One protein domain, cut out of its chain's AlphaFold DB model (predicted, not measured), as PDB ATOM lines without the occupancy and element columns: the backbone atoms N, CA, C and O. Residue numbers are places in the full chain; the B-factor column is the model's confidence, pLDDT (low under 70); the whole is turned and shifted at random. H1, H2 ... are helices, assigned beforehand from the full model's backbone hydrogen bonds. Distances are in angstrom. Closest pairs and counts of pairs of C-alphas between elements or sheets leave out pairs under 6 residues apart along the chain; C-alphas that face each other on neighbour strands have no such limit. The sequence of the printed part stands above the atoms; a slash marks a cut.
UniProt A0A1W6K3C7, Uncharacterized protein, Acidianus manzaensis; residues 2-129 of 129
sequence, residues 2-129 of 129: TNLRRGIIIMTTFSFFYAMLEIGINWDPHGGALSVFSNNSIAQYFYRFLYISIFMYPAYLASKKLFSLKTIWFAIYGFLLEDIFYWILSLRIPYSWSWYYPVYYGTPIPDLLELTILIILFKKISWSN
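Overview. This is residues 2 to 129 of the 129 residues of an uncharacterized protein of Acidianus manzaensis (UniProt A0A1W6K3C7). Four long helices make an elongated body with H3 in the middle: H1 and H2 form a narrow V, close together near the start of H1 and the end of H2, H3 packs on both, and H4 packs on H3 alone, away from H1 and H2. A long loop, residues 26 to 39, joins the spread ends of the V. The printed part has 128 residues with four named helices, H1, H2, H3, H4 along the chain, and no named strand; its class is all helix. It is compact, with a radius of gyration of the C-alphas of 15.3 A, and spans 48 by 30 by 24 A.

Along the chain. Find C-alpha 2 at (173.950, 230.102, 257.093); from there H1, residues 2 to 25, runs 34.4 A. H2, residues 40 to 63, runs 34.2 A, with a kink of 25 degrees near residue 57. H3, residues 69 to 90, runs 31.4 A. H4, residues 109 to 127, runs 27.9 A to C-alpha 127 at (184.036, 240.898, 248.281).

Arrangement. Start at the hub, H3, which touches H1 at a steep tilt of 40 degrees, the same way; their closest C-alphas, of Ser 15 and Glu 82, are 4.4 A apart. With residues 70 to 79 alone, H3 touches residues 52 to 63 of H2, closest at the C-alphas of Ala 59 and Phe 74, 5.1 A; they run opposite ways at a steep tilt of 60 degrees. H3 and H4 are a helical hairpin and touch, closest at the C-alphas of Leu 80 and Asp 111, 5.7 A, at a shallow tilt of 34.6 degrees, only just short of steep. H1 and H2, also a hairpin, touch through residues 3 to 14 and 58 to 63 alone, closest at the C-alphas of Gly 7 and Ala 62, 4.0 A. H4 is apart from H1 and H2. In H1, H3 and H4 every O i to N i+4 pair is within hydrogen-bond range; in H2, 18 of 20 are.

Size, cuts and confidence. Look for the two C-alphas farthest apart at Ser 38 and Asn 129, 49.0 A. The printed part has no cut. The links H1 to H2 and H3 to H4 are long; H2 to H3 is tight. The model's pLDDT is under 70 at residue 2 and residues 127 to 129.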
ATOM      1  N   THR A   2     174.452 231.489 256.909       60.66
ATOM      2  CA  THR A   2     173.950 230.102 257.093       60.66
ATOM      3  C   THR A   2     174.476 229.078 256.073       60.66
ATOM      4  O   THR A   2     174.838 227.966 256.449       60.66
ATOM      5  N   ASN A   3     174.615 229.465 254.799       76.75
ATOM      6  CA  ASN A   3     175.122 228.570 253.748       76.75
ATOM      7  C   ASN A   3     176.627 228.249 253.863       76.75
ATOM      8  O   ASN A   3     177.039 227.182 253.427       76.75
ATOM      9  N   LEU A   4     177.451 229.145 254.430       87.50
ATOM     10  CA  LEU A   4     178.892 228.887 254.576       87.50
ATOM     11  C   LEU A   4     179.149 227.877 255.696       87.50
ATOM     12  O   LEU A   4     179.811 226.874 255.469       87.50
ATOM     13  N   ARG A   5     178.552 228.107 256.874       90.75
ATOM     14  CA  ARG A   5     178.668 227.203 258.027       90.75
ATOM     15  C   ARG A   5     178.200 225.790 257.685       90.75
ATOM     16  O   ARG A   5     178.896 224.831 257.983       90.75
ATOM     17  N   ARG A   6     177.046 225.666 257.018       92.69
ATOM     18  CA  ARG A   6     176.539 224.369 256.558       92.69
ATOM     19  C   ARG A   6     177.513 223.691 255.592       92.69
ATOM     20  O   ARG A   6     177.753 222.501 255.734       92.69
ATOM     21  N   GLY A   7     178.043 224.428 254.615       94.69
ATOM     22  CA  GLY A   7     178.978 223.863 253.646       94.69
ATOM     23  C   GLY A   7     180.283 223.392 254.285       94.69
ATOM     24  O   GLY A   7     180.739 222.302 253.967       94.69
ATOM     25  N   ILE A   8     180.816 224.153 255.247       96.06
ATOM     26  CA  ILE A   8     181.973 223.741 256.054       96.06
ATOM     27  C   ILE A   8     181.672 222.423 256.772       96.06
ATOM     28  O   ILE A   8     182.428 221.480 256.608       96.06
ATOM     29  N   ILE A   9     180.535 222.316 257.472       96.31
ATOM     30  CA  ILE A   9     180.147 221.077 258.170       96.31
ATOM     31  C   ILE A   9     180.075 219.889 257.202       96.31
ATOM     32  O   ILE A   9     180.611 218.832 257.506       96.31
ATOM     33  N   ILE A  10     179.435 220.059 256.039       96.19
ATOM     34  CA  ILE A  10     179.338 218.994 255.028       96.19
ATOM     35  C   ILE A  10     180.733 218.541 254.598       96.19
ATOM     36  O   ILE A  10     181.008 217.344 254.622       96.19
ATOM     37  N   MET A  11     181.601 219.485 254.227       97.88
ATOM     38  CA  MET A  11     182.930 219.155 253.722       97.88
ATOM     39  C   MET A  11     183.819 218.553 254.805       97.88
ATOM     40  O   MET A  11     184.418 217.523 254.556       97.88
ATOM     41  N   THR A  12     183.855 219.116 256.015       98.12
ATOM     42  CA  THR A  12     184.651 218.570 257.124       98.12
ATOM     43  C   THR A  12     184.236 217.143 257.465       98.12
ATOM     44  O   THR A  12     185.088 216.267 257.572       98.12
ATOM     45  N   THR A  13     182.930 216.892 257.604       97.88
ATOM     46  CA  THR A  13     182.417 215.551 257.903       97.88
ATOM     47  C   THR A  13     182.745 214.577 256.777       97.88
ATOM     48  O   THR A  13     183.196 213.466 257.042       97.88
ATOM     49  N   PHE A  14     182.554 214.991 255.520       98.25
ATOM     50  CA  PHE A  14     182.880 214.162 254.366       98.25
ATOM     51  C   PHE A  14     184.376 213.832 254.298       98.25
ATOM     52  O   PHE A  14     184.718 212.660 254.198       98.25
ATOM     53  N   SER A  15     185.250 214.836 254.411       98.31
ATOM     54  CA  SER A  15     186.708 214.670 254.406       98.31
ATOM     55  C   SER A  15     187.179 213.710 255.491       98.31
ATOM     56  O   SER A  15     188.002 212.848 255.223       98.31
ATOM     57  N   PHE A  16     186.625 213.809 256.702       98.25
ATOM     58  CA  PHE A  16     186.972 212.900 257.794       98.25
ATOM     59  C   PHE A  16     186.610 211.445 257.470       98.25
ATOM     60  O   PHE A  16     187.437 210.547 257.615       98.25
ATOM     61  N   PHE A  17     185.383 211.201 256.995       97.75
ATOM     62  CA  PHE A  17     184.960 209.851 256.625       97.75
ATOM     63  C   PHE A  17     185.711 209.311 255.410       97.75
ATOM     64  O   PHE A  17     186.013 208.119 255.372       97.75
ATOM     65  N   TYR A  18     186.021 210.165 254.434       97.50
ATOM     66  CA  TYR A  18     186.807 209.760 253.278       97.50
ATOM     67  C   TYR A  18     188.232 209.385 253.684       97.50
ATOM     68  O   TYR A  18     188.667 208.308 253.306       97.50
ATOM     69  N   ALA A  19     188.898 210.170 254.537       96.75
ATOM     70  CA  ALA A  19     190.226 209.836 255.057       96.75
ATOM     71  C   ALA A  19     190.248 208.475 255.777       96.75
ATOM     72  O   ALA A  19     191.147 207.659 255.566       96.75
ATOM     73  N   MET A  20     189.229 208.179 256.596       96.62
ATOM     74  CA  MET A  20     189.088 206.855 257.225       96.62
ATOM     75  C   MET A  20     188.935 205.732 256.191       96.62
ATOM     76  O   MET A  20     189.529 204.663 256.331       96.62
ATOM     77  N   LEU A  21     188.113 205.963 255.168       95.56
ATOM     78  CA  LEU A  21     187.860 205.009 254.095       95.56
ATOM     79  C   LEU A  21     189.105 204.799 253.224       95.56
ATOM     80  O   LEU A  21     189.404 203.665 252.868       95.56
ATOM     81  N   GLU A  22     189.855 205.855 252.932       93.06
ATOM     82  CA  GLU A  22     191.098 205.818 252.166       93.06
ATOM     83  C   GLU A  22     192.159 204.946 252.847       93.06
ATOM     84  O   GLU A  22     192.729 204.066 252.196       93.06
ATOM     85  N   ILE A  23     192.345 205.092 254.164       91.62
ATOM     86  CA  ILE A  23     193.237 204.217 254.944       91.62
ATOM     87  C   ILE A  23     192.836 202.742 254.790       91.62
ATOM     88  O   ILE A  23     193.699 201.875 254.674       91.62
ATOM     89  N   GLY A  24     191.531 202.453 254.777       90.56
ATOM     90  CA  GLY A  24     191.010 201.096 254.616       90.56
ATOM     91  C   GLY A  24     191.146 200.538 253.197       90.56
ATOM     92  O   GLY A  24     191.445 199.356 253.039       90.56
ATOM     93  N   ILE A  25     190.928 201.361 252.166       90.38
ATOM     94  CA  ILE A  25     191.023 200.934 250.762       90.38
ATOM     95  C   ILE A  25     192.474 200.683 250.358       90.38
ATOM     96  O   ILE A  25     192.722 199.761 249.581       90.38
ATOM     97  N   ASN A  26     193.408 201.480 250.883       88.06
ATOM     98  CA  ASN A  26     194.808 201.491 250.477       88.06
ATOM     99  C   ASN A  26     194.951 201.639 248.951       88.06
ATOM    100  O   ASN A  26     195.038 200.662 248.205       88.06
ATOM    101  N   TRP A  27     194.997 202.877 248.470       86.19
ATOM    102  CA  TRP A  27     195.090 203.176 247.037       86.19
ATOM    103  C   TRP A  27     196.482 202.945 246.420       86.19
ATOM    104  O   TRP A  27     196.713 203.349 245.284       86.19
ATOM    105  N   ASP A  28     197.412 202.283 247.113       84.06
ATOM    106  CA  ASP A  28     198.760 202.019 246.600       84.06
ATOM    107  C   ASP A  28     198.727 201.240 245.260       84.06
ATOM    108  O   ASP A  28     198.150 200.147 245.191       84.06
ATOM    109  N   PRO A  29     199.347 201.749 244.176       81.06
ATOM    110  CA  PRO A  29     199.441 201.027 242.906       81.06
ATOM    111  C   PRO A  29     200.324 199.770 242.965       81.06
ATOM    112  O   PRO A  29     200.216 198.922 242.085       81.06
ATOM    113  N   HIS A  30     201.183 199.604 243.972       79.75
ATOM    114  CA  HIS A  30     202.109 198.471 244.065       79.75
ATOM    115  C   HIS A  30     201.560 197.263 244.831       79.75
ATOM    116  O   HIS A  30     202.078 196.158 244.679       79.75
ATOM    117  N   GLY A  31     200.522 197.449 245.646       78.75
ATOM    118  CA  GLY A  31     199.958 196.365 246.458       78.75
ATOM    119  C   GLY A  31     198.558 196.627 247.009       78.75
ATOM    120  O   GLY A  31     198.048 195.819 247.779       78.75
ATOM    121  N   GLY A  32     197.946 197.749 246.638       85.81
ATOM    122  CA  GLY A  32     196.621 198.164 247.067       85.81
ATOM    123  C   GLY A  32     195.566 198.023 245.970       85.81
ATOM    124  O   GLY A  32     195.737 197.293 244.988       85.81
ATOM    125  N   ALA A  33     194.463 198.754 246.120       86.88
ATOM    126  CA  ALA A  33     193.300 198.679 245.235       86.88
ATOM    127  C   ALA A  33     193.598 199.058 243.773       86.88
ATOM    128  O   ALA A  33     192.889 198.624 242.865       86.88
ATOM    129  N   LEU A  34     194.651 199.845 243.523       88.00
ATOM    130  CA  LEU A  34     195.042 200.259 242.171       88.00
ATOM    131  C   LEU A  34     196.047 199.319 241.498       88.00
ATOM    132  O   LEU A  34     196.375 199.534 240.333       88.00
ATOM    133  N   SER A  35     196.493 198.260 242.176       86.12
ATOM    134  CA  SER A  35     197.421 197.267 241.606       86.12
ATOM    135  C   SER A  35     196.862 196.508 240.396       86.12
ATOM    136  O   SER A  35     197.609 195.893 239.640       86.12
ATOM    137  N   VAL A  36     195.547 196.592 240.166       88.12
ATOM    138  CA  VAL A  36     194.882 196.065 238.965       88.12
ATOM    139  C   VAL A  36     195.330 196.756 237.674       88.12
ATOM    140  O   VAL A  36     195.193 196.187 236.591       88.12
ATOM    141  N   PHE A  37     195.856 197.979 237.759       87.00
ATOM    142  CA  PHE A  37     196.411 198.677 236.610       87.00
ATOM    143  C   PHE A  37     197.865 198.252 236.398       87.00
ATOM    144  O   PHE A  37     198.711 198.426 237.266       87.00
ATOM    145  N   SER A  38     198.190 197.779 235.193       76.88
ATOM    146  CA  SER A  38     199.558 197.380 234.829       76.88
ATOM    147  C   SER A  38     200.550 198.547 234.729       76.88
ATOM    148  O   SER A  38     201.758 198.329 234.658       76.88
ATOM    149  N   ASN A  39     200.060 199.790 234.697       87.50
ATOM    150  CA  ASN A  39     200.867 200.999 234.588       87.50
ATOM    151  C   ASN A  39     200.576 201.944 235.761       87.50
ATOM    152  O   ASN A  39     199.482 202.507 235.861       87.50
ATOM    153  N   ASN A  40     201.592 202.175 236.595       84.75
ATOM    154  CA  ASN A  40     201.494 203.008 237.797       84.75
ATOM    155  C   ASN A  40     201.081 204.451 237.501       84.75
ATOM    156  O   ASN A  40     200.330 205.046 238.268       84.75
ATOM    157  N   SER A  41     201.529 205.023 236.383       88.00
ATOM    158  CA  SER A  41     201.135 206.380 236.001       88.00
ATOM    159  C   SER A  41     199.637 206.437 235.713       88.00
ATOM    160  O   SER A  41     198.958 207.341 236.190       88.00
ATOM    161  N   ILE A  42     199.103 205.446 234.990       88.56
ATOM    162  CA  ILE A  42     197.666 205.360 234.691       88.56
ATOM    163  C   ILE A  42     196.859 205.194 235.981       88.56
ATOM    164  O   ILE A  42     195.885 205.921 236.166       88.56
ATOM    165  N   ALA A  43     197.292 204.317 236.894       90.56
ATOM    166  CA  ALA A  43     196.687 204.170 238.220       90.56
ATOM    167  C   ALA A  43     196.614 205.507 238.971       90.56
ATOM    168  O   ALA A  43     195.555 205.902 239.455       90.56
ATOM    169  N   GLN A  44     197.731 206.234 239.027       89.69
ATOM    170  CA  GLN A  44     197.827 207.503 239.741       89.69
ATOM    171  C   GLN A  44     196.936 208.599 239.128       89.69
ATOM    172  O   GLN A  44     196.302 209.350 239.873       89.69
ATOM    173  N   TYR A  45     196.839 208.680 237.795       91.44
ATOM    174  CA  TYR A  45     195.908 209.595 237.118       91.44
ATOM    175  C   TYR A  45     194.446 209.201 237.341       91.44
ATOM    176  O   TYR A  45     193.607 210.071 237.587       91.44
ATOM    177  N   PHE A  46     194.140 207.904 237.282       92.19
ATOM    178  CA  PHE A  46     192.801 207.382 237.536       92.19
ATOM    179  C   PHE A  46     192.335 207.723 238.953       92.19
ATOM    180  O   PHE A  46     191.242 208.263 239.123       92.19
ATOM    181  N   TYR A  47     193.189 207.500 239.954       92.06
ATOM    182  CA  TYR A  47     192.909 207.903 241.328       92.06
ATOM    183  C   TYR A  47     192.652 209.402 241.436       92.06
ATOM    184  O   TYR A  47     191.646 209.792 242.016       92.06
ATOM    185  N   ARG A  48     193.482 210.261 240.826       91.31
ATOM    186  CA  ARG A  48     193.275 211.715 240.933       91.31
ATOM    187  C   ARG A  48     191.952 212.155 240.305       91.31
ATOM    188  O   ARG A  48     191.267 213.011 240.861       91.31
ATOM    189  N   PHE A  49     191.569 211.561 239.175       93.62
ATOM    190  CA  PHE A  49     190.263 211.801 238.562       93.62
ATOM    191  C   PHE A  49     189.112 211.358 239.476       93.62
ATOM    192  O   PHE A  49     188.154 212.113 239.671       93.62
ATOM    193  N   LEU A  50     189.212 210.157 240.051       93.69
ATOM    194  CA  LEU A  50     188.217 209.617 240.974       93.69
ATOM    195  C   LEU A  50     188.090 210.501 242.220       93.69
ATOM    196  O   LEU A  50     186.984 210.911 242.562       93.69
ATOM    197  N   TYR A  51     189.216 210.852 242.837       93.06
ATOM    198  CA  TYR A  51     189.313 211.713 244.011       93.06
ATOM    199  C   TYR A  51     188.634 213.066 243.769       93.06
ATOM    200  O   TYR A  51     187.708 213.442 244.487       93.06
ATOM    201  N   ILE A  52     188.987 213.762 242.680       94.06
ATOM    202  CA  ILE A  52     188.337 215.030 242.314       94.06
ATOM    203  C   ILE A  52     186.828 214.834 242.130       94.06
ATOM    204  O   ILE A  52     186.035 215.614 242.656       94.06
ATOM    205  N   SER A  53     186.415 213.790 241.412       93.88
ATOM    206  CA  SER A  53     184.998 213.530 241.133       93.88
ATOM    207  C   SER A  53     184.193 213.281 242.410       93.88
ATOM    208  O   SER A  53     183.094 213.821 242.567       93.88
ATOM    209  N   ILE A  54     184.760 212.517 243.345       95.81
ATOM    210  CA  ILE A  54     184.148 212.186 244.632       95.81
ATOM    211  C   ILE A  54     183.931 213.443 245.478       95.81
ATOM    212  O   ILE A  54     182.851 213.609 246.036       95.81
ATOM    213  N   PHE A  55     184.902 214.355 245.528       96.94
ATOM    214  CA  PHE A  55     184.812 215.599 246.305       96.94
ATOM    215  C   PHE A  55     183.974 216.695 245.645       96.94
ATOM    216  O   PHE A  55     183.406 217.549 246.334       96.94
ATOM    217  N   MET A  56     183.841 216.679 244.320       95.31
ATOM    218  CA  MET A  56     183.004 217.649 243.614       95.31
ATOM    219  C   MET A  56     181.517 217.506 243.963       95.31
ATOM    220  O   MET A  56     180.801 218.508 244.002       95.31
ATOM    221  N   TYR A  57     181.046 216.297 244.277       94.50
ATOM    222  CA  TYR A  57     179.658 216.065 244.683       94.50
ATOM    223  C   TYR A  57     179.275 216.719 246.032       94.50
ATOM    224  O   TYR A  57     178.348 217.537 246.048       94.50
ATOM    225  N   PRO A  58     179.962 216.465 247.165       96.19
ATOM    226  CA  PRO A  58     179.686 217.162 248.420       96.19
ATOM    227  C   PRO A  58     179.959 218.668 248.312       96.19
ATOM    228  O   PRO A  58     179.209 219.458 248.889       96.19
ATOM    229  N   ALA A  59     180.936 219.097 247.503       96.69
ATOM    230  CA  ALA A  59     181.167 220.516 247.235       96.69
ATOM    231  C   ALA A  59     179.973 221.179 246.524       96.69
ATOM    232  O   ALA A  59     179.582 222.300 246.872       96.69
ATOM    233  N   TYR A  60     179.343 220.481 245.574       94.69
ATOM    234  CA  TYR A  60     178.080 220.896 244.964       94.69
ATOM    235  C   TYR A  60     176.954 220.988 246.002       94.69
ATOM    236  O   TYR A  60     176.243 221.994 246.041       94.69
ATOM    237  N   LEU A  61     176.807 219.996 246.886       93.25
ATOM    238  CA  LEU A  61     175.791 220.024 247.946       93.25
ATOM    239  C   LEU A  61     176.010 221.179 248.939       93.25
ATOM    240  O   LEU A  61     175.045 221.774 249.433       93.25
ATOM    241  N   ALA A  62     177.271 221.519 249.213       94.25
ATOM    242  CA  ALA A  62     177.672 222.626 250.071       94.25
ATOM    243  C   ALA A  62     177.394 223.998 249.430       94.25
ATOM    244  O   ALA A  62     176.886 224.910 250.091       94.25
ATOM    245  N   SER A  63     177.693 224.161 248.138       93.94
ATOM    246  CA  SER A  63     177.527 225.434 247.424       93.94
ATOM    247  C   SER A  63     176.126 225.646 246.841       93.94
ATOM    248  O   SER A  63     175.736 226.794 246.611       93.94
ATOM    249  N   LYS A  64     175.384 224.556 246.602       92.06
ATOM    250  CA  LYS A  64     174.144 224.477 245.811       92.06
ATOM    251  C   LYS A  64     174.296 224.956 244.360       92.06
ATOM    252  O   LYS A  64     173.320 225.384 243.747       92.06
ATOM    253  N   LYS A  65     175.512 224.931 243.808       91.44
ATOM    254  CA  LYS A  65     175.816 225.330 242.425       91.44
ATOM    255  C   LYS A  65     176.753 224.317 241.785       91.44
ATOM    256  O   LYS A  65     177.778 223.985 242.375       91.44
ATOM    257  N   LEU A  66     176.434 223.875 240.567       88.56
ATOM    258  CA  LEU A  66     177.254 222.895 239.843       88.56
ATOM    259  C   LEU A  66     178.688 223.404 239.642       88.56
ATOM    260  O   LEU A  66     179.646 222.709 239.957       88.56
ATOM    261  N   PHE A  67     178.828 224.657 239.205       90.56
ATOM    262  CA  PHE A  67     180.123 225.298 239.021       90.56
ATOM    263  C   PHE A  67     180.073 226.749 239.504       90.56
ATOM    264  O   PHE A  67     179.248 227.548 239.062       90.56
ATOM    265  N   SER A  68     180.921 227.085 240.472       93.25
ATOM    266  CA  SER A  68     181.085 228.445 240.989       93.25
ATOM    267  C   SER A  68     182.388 228.548 241.777       93.25
ATOM    268  O   SER A  68     182.878 227.532 242.269       93.25
ATOM    269  N   LEU A  69     182.899 229.766 241.998       93.81
ATOM    270  CA  LEU A  69     184.049 229.981 242.893       93.81
ATOM    271  C   LEU A  69     183.825 229.360 244.276       93.81
ATOM    272  O   LEU A  69     184.761 228.863 244.886       93.81
ATOM    273  N   LYS A  70     182.575 229.339 244.749       93.38
ATOM    274  CA  LYS A  70     182.207 228.737 246.031       93.38
ATOM    275  C   LYS A  70     182.258 227.209 246.005       93.38
ATOM    276  O   LYS A  70     182.663 226.611 246.990       93.38
ATOM    277  N   THR A  71     181.860 226.588 244.894       95.06
ATOM    278  CA  THR A  71     181.988 225.135 244.690       95.06
ATOM    279  C   THR A  71     183.460 224.741 244.663       95.06
ATOM    280  O   THR A  71     183.852 223.831 245.379       95.06
ATOM    281  N   ILE A  72     184.280 225.486 243.913       95.50
ATOM    282  CA  ILE A  72     185.731 225.269 243.845       95.50
ATOM    283  C   ILE A  72     186.359 225.448 245.232       95.50
ATOM    284  O   ILE A  72     187.139 224.608 245.663       95.50
ATOM    285  N   TRP A  73     185.968 226.496 245.963       96.44
ATOM    286  CA  TRP A  73     186.437 226.728 247.328       96.44
ATOM    287  C   TRP A  73     186.103 225.557 248.259       96.44
ATOM    288  O   TRP A  73     186.980 225.092 248.974       96.44
ATOM    289  N   PHE A  74     184.867 225.045 248.229       97.25
ATOM    290  CA  PHE A  74     184.496 223.891 249.053       97.25
ATOM    291  C   PHE A  74     185.239 222.615 248.654       97.25
ATOM    292  O   PHE A  74     185.628 221.876 249.548       97.25
ATOM    293  N   ALA A  75     185.464 222.369 247.360       96.69
ATOM    294  CA  ALA A  75     186.217 221.201 246.903       96.69
ATOM    295  C   ALA A  75     187.663 221.226 247.426       96.69
ATOM    296  O   ALA A  75     188.080 220.278 248.078       96.69
ATOM    297  N   ILE A  76     188.374 222.347 247.243       97.19
ATOM    298  CA  ILE A  76     189.754 222.511 247.734       97.19
ATOM    299  C   ILE A  76     189.806 222.447 249.265       97.19
ATOM    300  O   ILE A  76     190.715 221.858 249.832       97.19
ATOM    301  N   TYR A  77     188.806 223.010 249.949       97.88
ATOM    302  CA  TYR A  77     188.698 222.907 251.405       97.88
ATOM    303  C   TYR A  77     188.556 221.450 251.856       97.88
ATOM    304  O   TYR A  77     189.124 221.059 252.872       97.88
ATOM    305  N   GLY A  78     187.798 220.659 251.094       97.88
ATOM    306  CA  GLY A  78     187.642 219.234 251.326       97.88
ATOM    307  C   GLY A  78     188.945 218.461 251.147       97.88
ATOM    308  O   GLY A  78     189.267 217.679 252.035       97.88
ATOM    309  N   PHE A  79     189.671 218.705 250.050       96.75
ATOM    310  CA  PHE A  79     190.959 218.063 249.757       96.75
ATOM    311  C   PHE A  79     191.962 218.284 250.888       96.75
ATOM    312  O   PHE A  79     192.356 217.337 251.560       96.75
ATOM    313  N   LEU A  80     192.221 219.553 251.213       97.06
ATOM    314  CA  LEU A  80     193.146 219.927 252.275       97.06
ATOM    315  C   LEU A  80     192.786 219.295 253.627       97.06
ATOM    316  O   LEU A  80     193.663 218.853 254.365       97.06
ATOM    317  N   LEU A  81     191.500 219.287 253.997       97.81
ATOM    318  CA  LEU A  81     191.091 218.673 255.261       97.81
ATOM    319  C   LEU A  81     191.216 217.157 255.252       97.81
ATOM    320  O   LEU A  81     191.500 216.579 256.297       97.81
ATOM    321  N   GLU A  82     190.942 216.524 254.120       97.12
ATOM    322  CA  GLU A  82     191.071 215.085 253.994       97.12
ATOM    323  C   GLU A  82     192.527 214.665 254.151       97.12
ATOM    324  O   GLU A  82     192.780 213.841 255.021       97.12
ATOM    325  N   ASP A  83     193.468 215.327 253.472       94.38
ATOM    326  CA  ASP A  83     194.904 215.080 253.644       94.38
ATOM    327  C   ASP A  83     195.328 215.251 255.116       94.38
ATOM    328  O   ASP A  83     195.967 214.374 255.705       94.38
ATOM    329  N   ILE A  84     194.902 216.339 255.776       94.50
ATOM    330  CA  ILE A  84     195.168 216.554 257.210       94.50
ATOM    331  C   ILE A  84     194.623 215.392 258.052       94.50
ATOM    332  O   ILE A  84     195.330 214.870 258.920       94.50
ATOM    333  N   PHE A  85     193.373 214.980 257.829       97.44
ATOM    334  CA  PHE A  85     192.778 213.868 258.567       97.44
ATOM    335  C   PHE A  85     193.480 212.547 258.268       97.44
ATOM    336  O   PHE A  85     193.738 211.796 259.205       97.44
ATOM    337  N   TYR A  86     193.828 212.277 257.015       95.19
ATOM    338  CA  TYR A  86     194.530 211.075 256.593       95.19
ATOM    339  C   TYR A  86     195.864 210.932 257.326       95.19
ATOM    340  O   TYR A  86     196.141 209.886 257.919       95.19
ATOM    341  N   TRP A  87     196.672 211.993 257.385       94.31
ATOM    342  CA  TRP A  87     197.958 211.961 258.084       94.31
ATOM    343  C   TRP A  87     197.806 211.805 259.602       94.31
ATOM    344  O   TRP A  87     198.534 211.023 260.218       94.31
ATOM    345  N   ILE A  88     196.819 212.474 260.208       94.50
ATOM    346  CA  ILE A  88     196.511 212.315 261.639       94.50
ATOM    347  C   ILE A  88     196.072 210.878 261.946       94.50
ATOM    348  O   ILE A  88     196.586 210.261 262.876       94.50
ATOM    349  N   LEU A  89     195.130 210.338 261.173       95.94
ATOM    350  CA  LEU A  89     194.542 209.015 261.397       95.94
ATOM    351  C   LEU A  89     195.525 207.882 261.089       95.94
ATOM    352  O   LEU A  89     195.508 206.857 261.767       95.94
ATOM    353  N   SER A  90     196.400 208.063 260.099       92.88
ATOM    354  CA  SER A  90     197.443 207.091 259.759       92.88
ATOM    355  C   SER A  90     198.628 207.106 260.729       92.88
ATOM    356  O   SER A  90     199.458 206.196 260.667       92.88
ATOM    357  N   LEU A  91     198.705 208.094 261.635       92.50
ATOM    358  CA  LEU A  91     199.806 208.293 262.589       92.50
ATOM    359  C   LEU A  91     201.181 208.333 261.900       92.50
ATOM    360  O   LEU A  91     202.173 207.815 262.418       92.50
ATOM    361  N   ARG A  92     201.239 208.931 260.706       89.31
ATOM    362  CA  ARG A  92     202.450 209.026 259.883       89.31
ATOM    363  C   ARG A  92     202.773 210.474 259.560       89.31
ATOM    364  O   ARG A  92     201.891 211.311 259.396       89.31
ATOM    365  N   ILE A  93     204.068 210.746 259.431       92.00
ATOM    366  CA  ILE A  93     204.541 212.002 258.851       92.00
ATOM    367  C   ILE A  93     204.240 211.954 257.346       92.00
ATOM    368  O   ILE A  93     204.470 210.901 256.739       92.00
ATOM    369  N   PRO A  94     203.765 213.057 256.739       92.81
ATOM    370  CA  PRO A  94     203.537 213.100 255.307       92.81
ATOM    371  C   PRO A  94     204.773 212.691 254.506       92.81
ATOM    372  O   PRO A  94     205.904 213.062 254.837       92.81
ATOM    373  N   TYR A  95     204.556 211.933 253.435       91.12
ATOM    374  CA  TYR A  95     205.606 211.499 252.516       91.12
ATOM    375  C   TYR A  95     205.123 211.525 251.066       91.12
ATOM    376  O   TYR A  95     203.925 211.475 250.785       91.12
ATOM    377  N   SER A  96     206.075 211.603 250.134       90.12
ATOM    378  CA  SER A  96     205.782 211.627 248.702       90.12
ATOM    379  C   SER A  96     205.325 210.250 248.228       90.12
ATOM    380  O   SER A  96     206.147 209.364 248.001       90.12
ATOM    381  N   TRP A  97     204.016 210.064 248.087       78.75
ATOM    382  CA  TRP A  97     203.435 208.806 247.616       78.75
ATOM    383  C   TRP A  97     203.263 208.766 246.085       78.75
ATOM    384  O   TRP A  97     203.253 207.694 245.483       78.75
ATOM    385  N   SER A  98     203.156 209.930 245.439       85.50
ATOM    386  CA  SER A  98     202.972 210.084 243.991       85.50
ATOM    387  C   SER A  98     203.745 211.291 243.458       85.50
ATOM    388  O   SER A  98     204.173 212.165 244.214       85.50
ATOM    389  N   TRP A  99     203.914 211.369 242.134       87.00
ATOM    390  CA  TRP A  99     204.653 212.472 241.502       87.00
ATOM    391  C   TRP A  99     203.972 213.840 241.689       87.00
ATOM    392  O   TRP A  99     204.649 214.865 241.661       87.00
ATOM    393  N   TYR A 100     202.648 213.866 241.882       86.06
ATOM    394  CA  TYR A 100     201.873 215.090 242.110       86.06
ATOM    395  C   TYR A 100     201.696 215.434 243.590       86.06
ATOM    396  O   TYR A 100     201.128 216.483 243.892       86.06
ATOM    397  N   TYR A 101     202.188 214.591 244.502       90.00
ATOM    398  CA  TYR A 101     202.201 214.861 245.935       90.00
ATOM    399  C   TYR A 101     203.634 214.964 246.481       90.00
ATOM    400  O   TYR A 101     204.057 214.131 247.281       90.00
ATOM    401  N   PRO A 102     204.435 215.951 246.027       94.06
ATOM    402  CA  PRO A 102     205.787 216.124 246.536       94.06
ATOM    403  C   PRO A 102     205.770 216.661 247.973       94.06
ATOM    404  O   PRO A 102     205.119 217.663 248.281       94.06
ATOM    405  N   VAL A 103     206.550 216.017 248.837       95.38
ATOM    406  CA  VAL A 103     206.759 216.399 250.235       95.38
ATOM    407  C   VAL A 103     208.202 216.852 250.446       95.38
ATOM    408  O   VAL A 103     209.150 216.153 250.086       95.38
ATOM    409  N   TYR A 104     208.376 218.023 251.060       94.31
ATOM    410  CA  TYR A 104     209.676 218.604 251.391       94.31
ATOM    411  C   TYR A 104     209.818 218.729 252.910       94.31
ATOM    412  O   TYR A 104     209.036 219.430 253.545       94.31
ATOM    413  N   TYR A 105     210.790 218.025 253.505       92.31
ATOM    414  CA  TYR A 105     211.003 217.972 254.964       92.31
ATOM    415  C   TYR A 105     209.711 217.721 255.772       92.31
ATOM    416  O   TYR A 105     209.410 218.426 256.731       92.31
ATOM    417  N   GLY A 106     208.912 216.732 255.354       89.56
ATOM    418  CA  GLY A 106     207.645 216.379 256.011       89.56
ATOM    419  C   GLY A 106     206.492 217.358 255.759       89.56
ATOM    420  O   GLY A 106     205.415 217.169 256.310       89.56
ATOM    421  N   THR A 107     206.699 218.383 254.926       91.31
ATOM    422  CA  THR A 107     205.671 219.357 254.540       91.31
ATOM    423  C   THR A 107     205.183 219.083 253.115       91.31
ATOM    424  O   THR A 107     205.973 219.219 252.171       91.31
ATOM    425  N   PRO A 108     203.911 218.703 252.916       94.50
ATOM    426  CA  PRO A 108     203.344 218.541 251.584       94.50
ATOM    427  C   PRO A 108     203.217 219.874 250.858       94.50
ATOM    428  O   PRO A 108     202.591 220.818 251.339       94.50
ATOM    429  N   ILE A 109     203.819 219.961 249.675       94.56
ATOM    430  CA  ILE A 109     203.745 221.168 248.846       94.56
ATOM    431  C   ILE A 109     202.316 221.404 248.320       94.56
ATOM    432  O   ILE A 109     201.890 222.564 248.339       94.56
ATOM    433  N   PRO A 110     201.553 220.381 247.869       93.50
ATOM    434  CA  PRO A 110     200.178 220.591 247.415       93.50
ATOM    435  C   PRO A 110     199.286 221.220 248.485       93.50
ATOM    436  O   PRO A 110     198.631 222.214 248.188       93.50
ATOM    437  N   ASP A 111     199.340 220.748 249.730       94.38
ATOM    438  CA  ASP A 111     198.531 221.263 250.843       94.38
ATOM    439  C   ASP A 111     198.779 222.765 251.081       94.38
ATOM    440  O   ASP A 111     197.849 223.548 251.295       94.38
ATOM    441  N   LEU A 112     200.039 223.212 250.983       95.75
ATOM    442  CA  LEU A 112     200.391 224.635 251.083       95.75
ATOM    443  C   LEU A 112     199.805 225.460 249.929       95.75
ATOM    444  O   LEU A 112     199.332 226.588 250.138       95.75
ATOM    445  N   LEU A 113     199.835 224.922 248.708       95.69
ATOM    446  CA  LEU A 113     199.234 225.565 247.539       95.69
ATOM    447  C   LEU A 113     197.713 225.637 247.682       95.69
ATOM    448  O   LEU A 113     197.127 226.692 247.437       95.69
ATOM    449  N   GLU A 114     197.076 224.560 248.129       95.81
ATOM    450  CA  GLU A 114     195.639 224.491 248.378       95.81
ATOM    451  C   GLU A 114     195.204 225.501 249.441       95.81
ATOM    452  O   GLU A 114     194.280 226.283 249.201       95.81
ATOM    453  N   LEU A 115     195.926 225.590 250.564       97.25
ATOM    454  CA  LEU A 115     195.692 226.603 251.595       97.25
ATOM    455  C   LEU A 115     195.820 228.027 251.035       97.25
ATOM    456  O   LEU A 115     194.976 228.889 251.299       97.25
ATOM    457  N   THR A 116     196.843 228.278 250.219       97.19
ATOM    458  CA  THR A 116     197.052 229.584 249.577       97.19
ATOM    459  C   THR A 116     195.887 229.937 248.649       97.19
ATOM    460  O   THR A 116     195.329 231.039 248.728       97.19
ATOM    461  N   ILE A 117     195.464 228.995 247.802       96.44
ATOM    462  CA  ILE A 117     194.329 229.168 246.889       96.44
ATOM    463  C   ILE A 117     193.035 229.401 247.679       96.44
ATOM    464  O   ILE A 117     192.258 230.292 247.322       96.44
ATOM    465  N   LEU A 118     192.812 228.678 248.779       96.31
ATOM    466  CA  LEU A 118     191.647 228.856 249.649       96.31
ATOM    467  C   LEU A 118     191.555 230.266 250.217       96.31
ATOM    468  O   LEU A 118     190.468 230.851 250.202       96.31
ATOM    469  N   ILE A 119     192.670 230.834 250.679       96.12
ATOM    470  CA  ILE A 119     192.719 232.203 251.207       96.12
ATOM    471  C   ILE A 119     192.363 233.212 250.107       96.12
ATOM    472  O   ILE A 119     191.548 234.113 250.331       96.12
ATOM    473  N   ILE A 120     192.933 233.058 248.908       96.06
ATOM    474  CA  ILE A 120     192.671 233.945 247.763       96.06
ATOM    475  C   ILE A 120     191.195 233.881 247.356       96.06
ATOM    476  O   ILE A 120     190.530 234.912 247.209       96.06
ATOM    477  N   LEU A 121     190.658 232.672 247.202       94.44
ATOM    478  CA  LEU A 121     189.270 232.453 246.814       94.44
ATOM    479  C   LEU A 121     188.296 232.950 247.887       94.44
ATOM    480  O   LEU A 121     187.291 233.571 247.541       94.44
ATOM    481  N   PHE A 122     188.598 232.747 249.173       92.94
ATOM    482  CA  PHE A 122     187.768 233.243 250.272       92.94
ATOM    483  C   PHE A 122     187.638 234.767 250.228       92.94
ATOM    484  O   PHE A 122     186.521 235.290 250.268       92.94
ATOM    485  N   LYS A 123     188.762 235.478 250.054       91.75
ATOM    486  CA  LYS A 123     188.771 236.938 249.885       91.75
ATOM    487  C   LYS A 123     187.887 237.357 248.712       91.75
ATOM    488  O   LYS A 123     186.978 238.166 248.894       91.75
ATOM    489  N   LYS A 124     188.063 236.737 247.543       90.75
ATOM    490  CA  LYS A 124     187.277 237.053 246.339       90.75
ATOM    491  C   LYS A 124     185.775 236.812 246.527       90.75
ATOM    492  O   LYS A 124     184.970 237.638 246.113       90.75
ATOM    493  N   ILE A 125     185.390 235.714 247.178       87.69
ATOM    494  CA  ILE A 125     183.984 235.401 247.471       87.69
ATOM    495  C   ILE A 125     183.397 236.423 248.451       87.69
ATOM    496  O   ILE A 125     182.270 236.875 248.253       87.69
ATOM    497  N   SER A 126     184.146 236.802 249.489       80.06
ATOM    498  CA  SER A 126     183.682 237.757 250.501       80.06
ATOM    499  C   SER A 126     183.440 239.165 249.949       80.06
ATOM    500  O   SER A 126     182.525 239.824 250.411       80.06
ATOM    501  N   TRP A 127     184.195 239.588 248.932       62.19
ATOM    502  CA  TRP A 127     184.036 240.898 248.281       62.19
ATOM    503  C   TRP A 127     182.899 240.939 247.251       62.19
ATOM    504  O   TRP A 127     182.479 242.009 246.830       62.19
ATOM    505  N   SER A 128     182.436 239.771 246.799       60.22
ATOM    506  CA  SER A 128     181.374 239.636 245.790       60.22
ATOM    507  C   SER A 128     179.954 239.522 246.361       60.22
ATOM    508  O   SER A 128     179.010 239.408 245.582       60.22
ATOM    509  N   ASN A 129     179.804 239.492 247.692       56.44
ATOM    510  CA  ASN A 129     178.516 239.497 248.400       56.44
ATOM    511  C   ASN A 129     178.360 240.798 249.180       56.44
ATOM    512  O   ASN A 129     177.192 241.185 249.386       56.44
TER     513      ASN A 129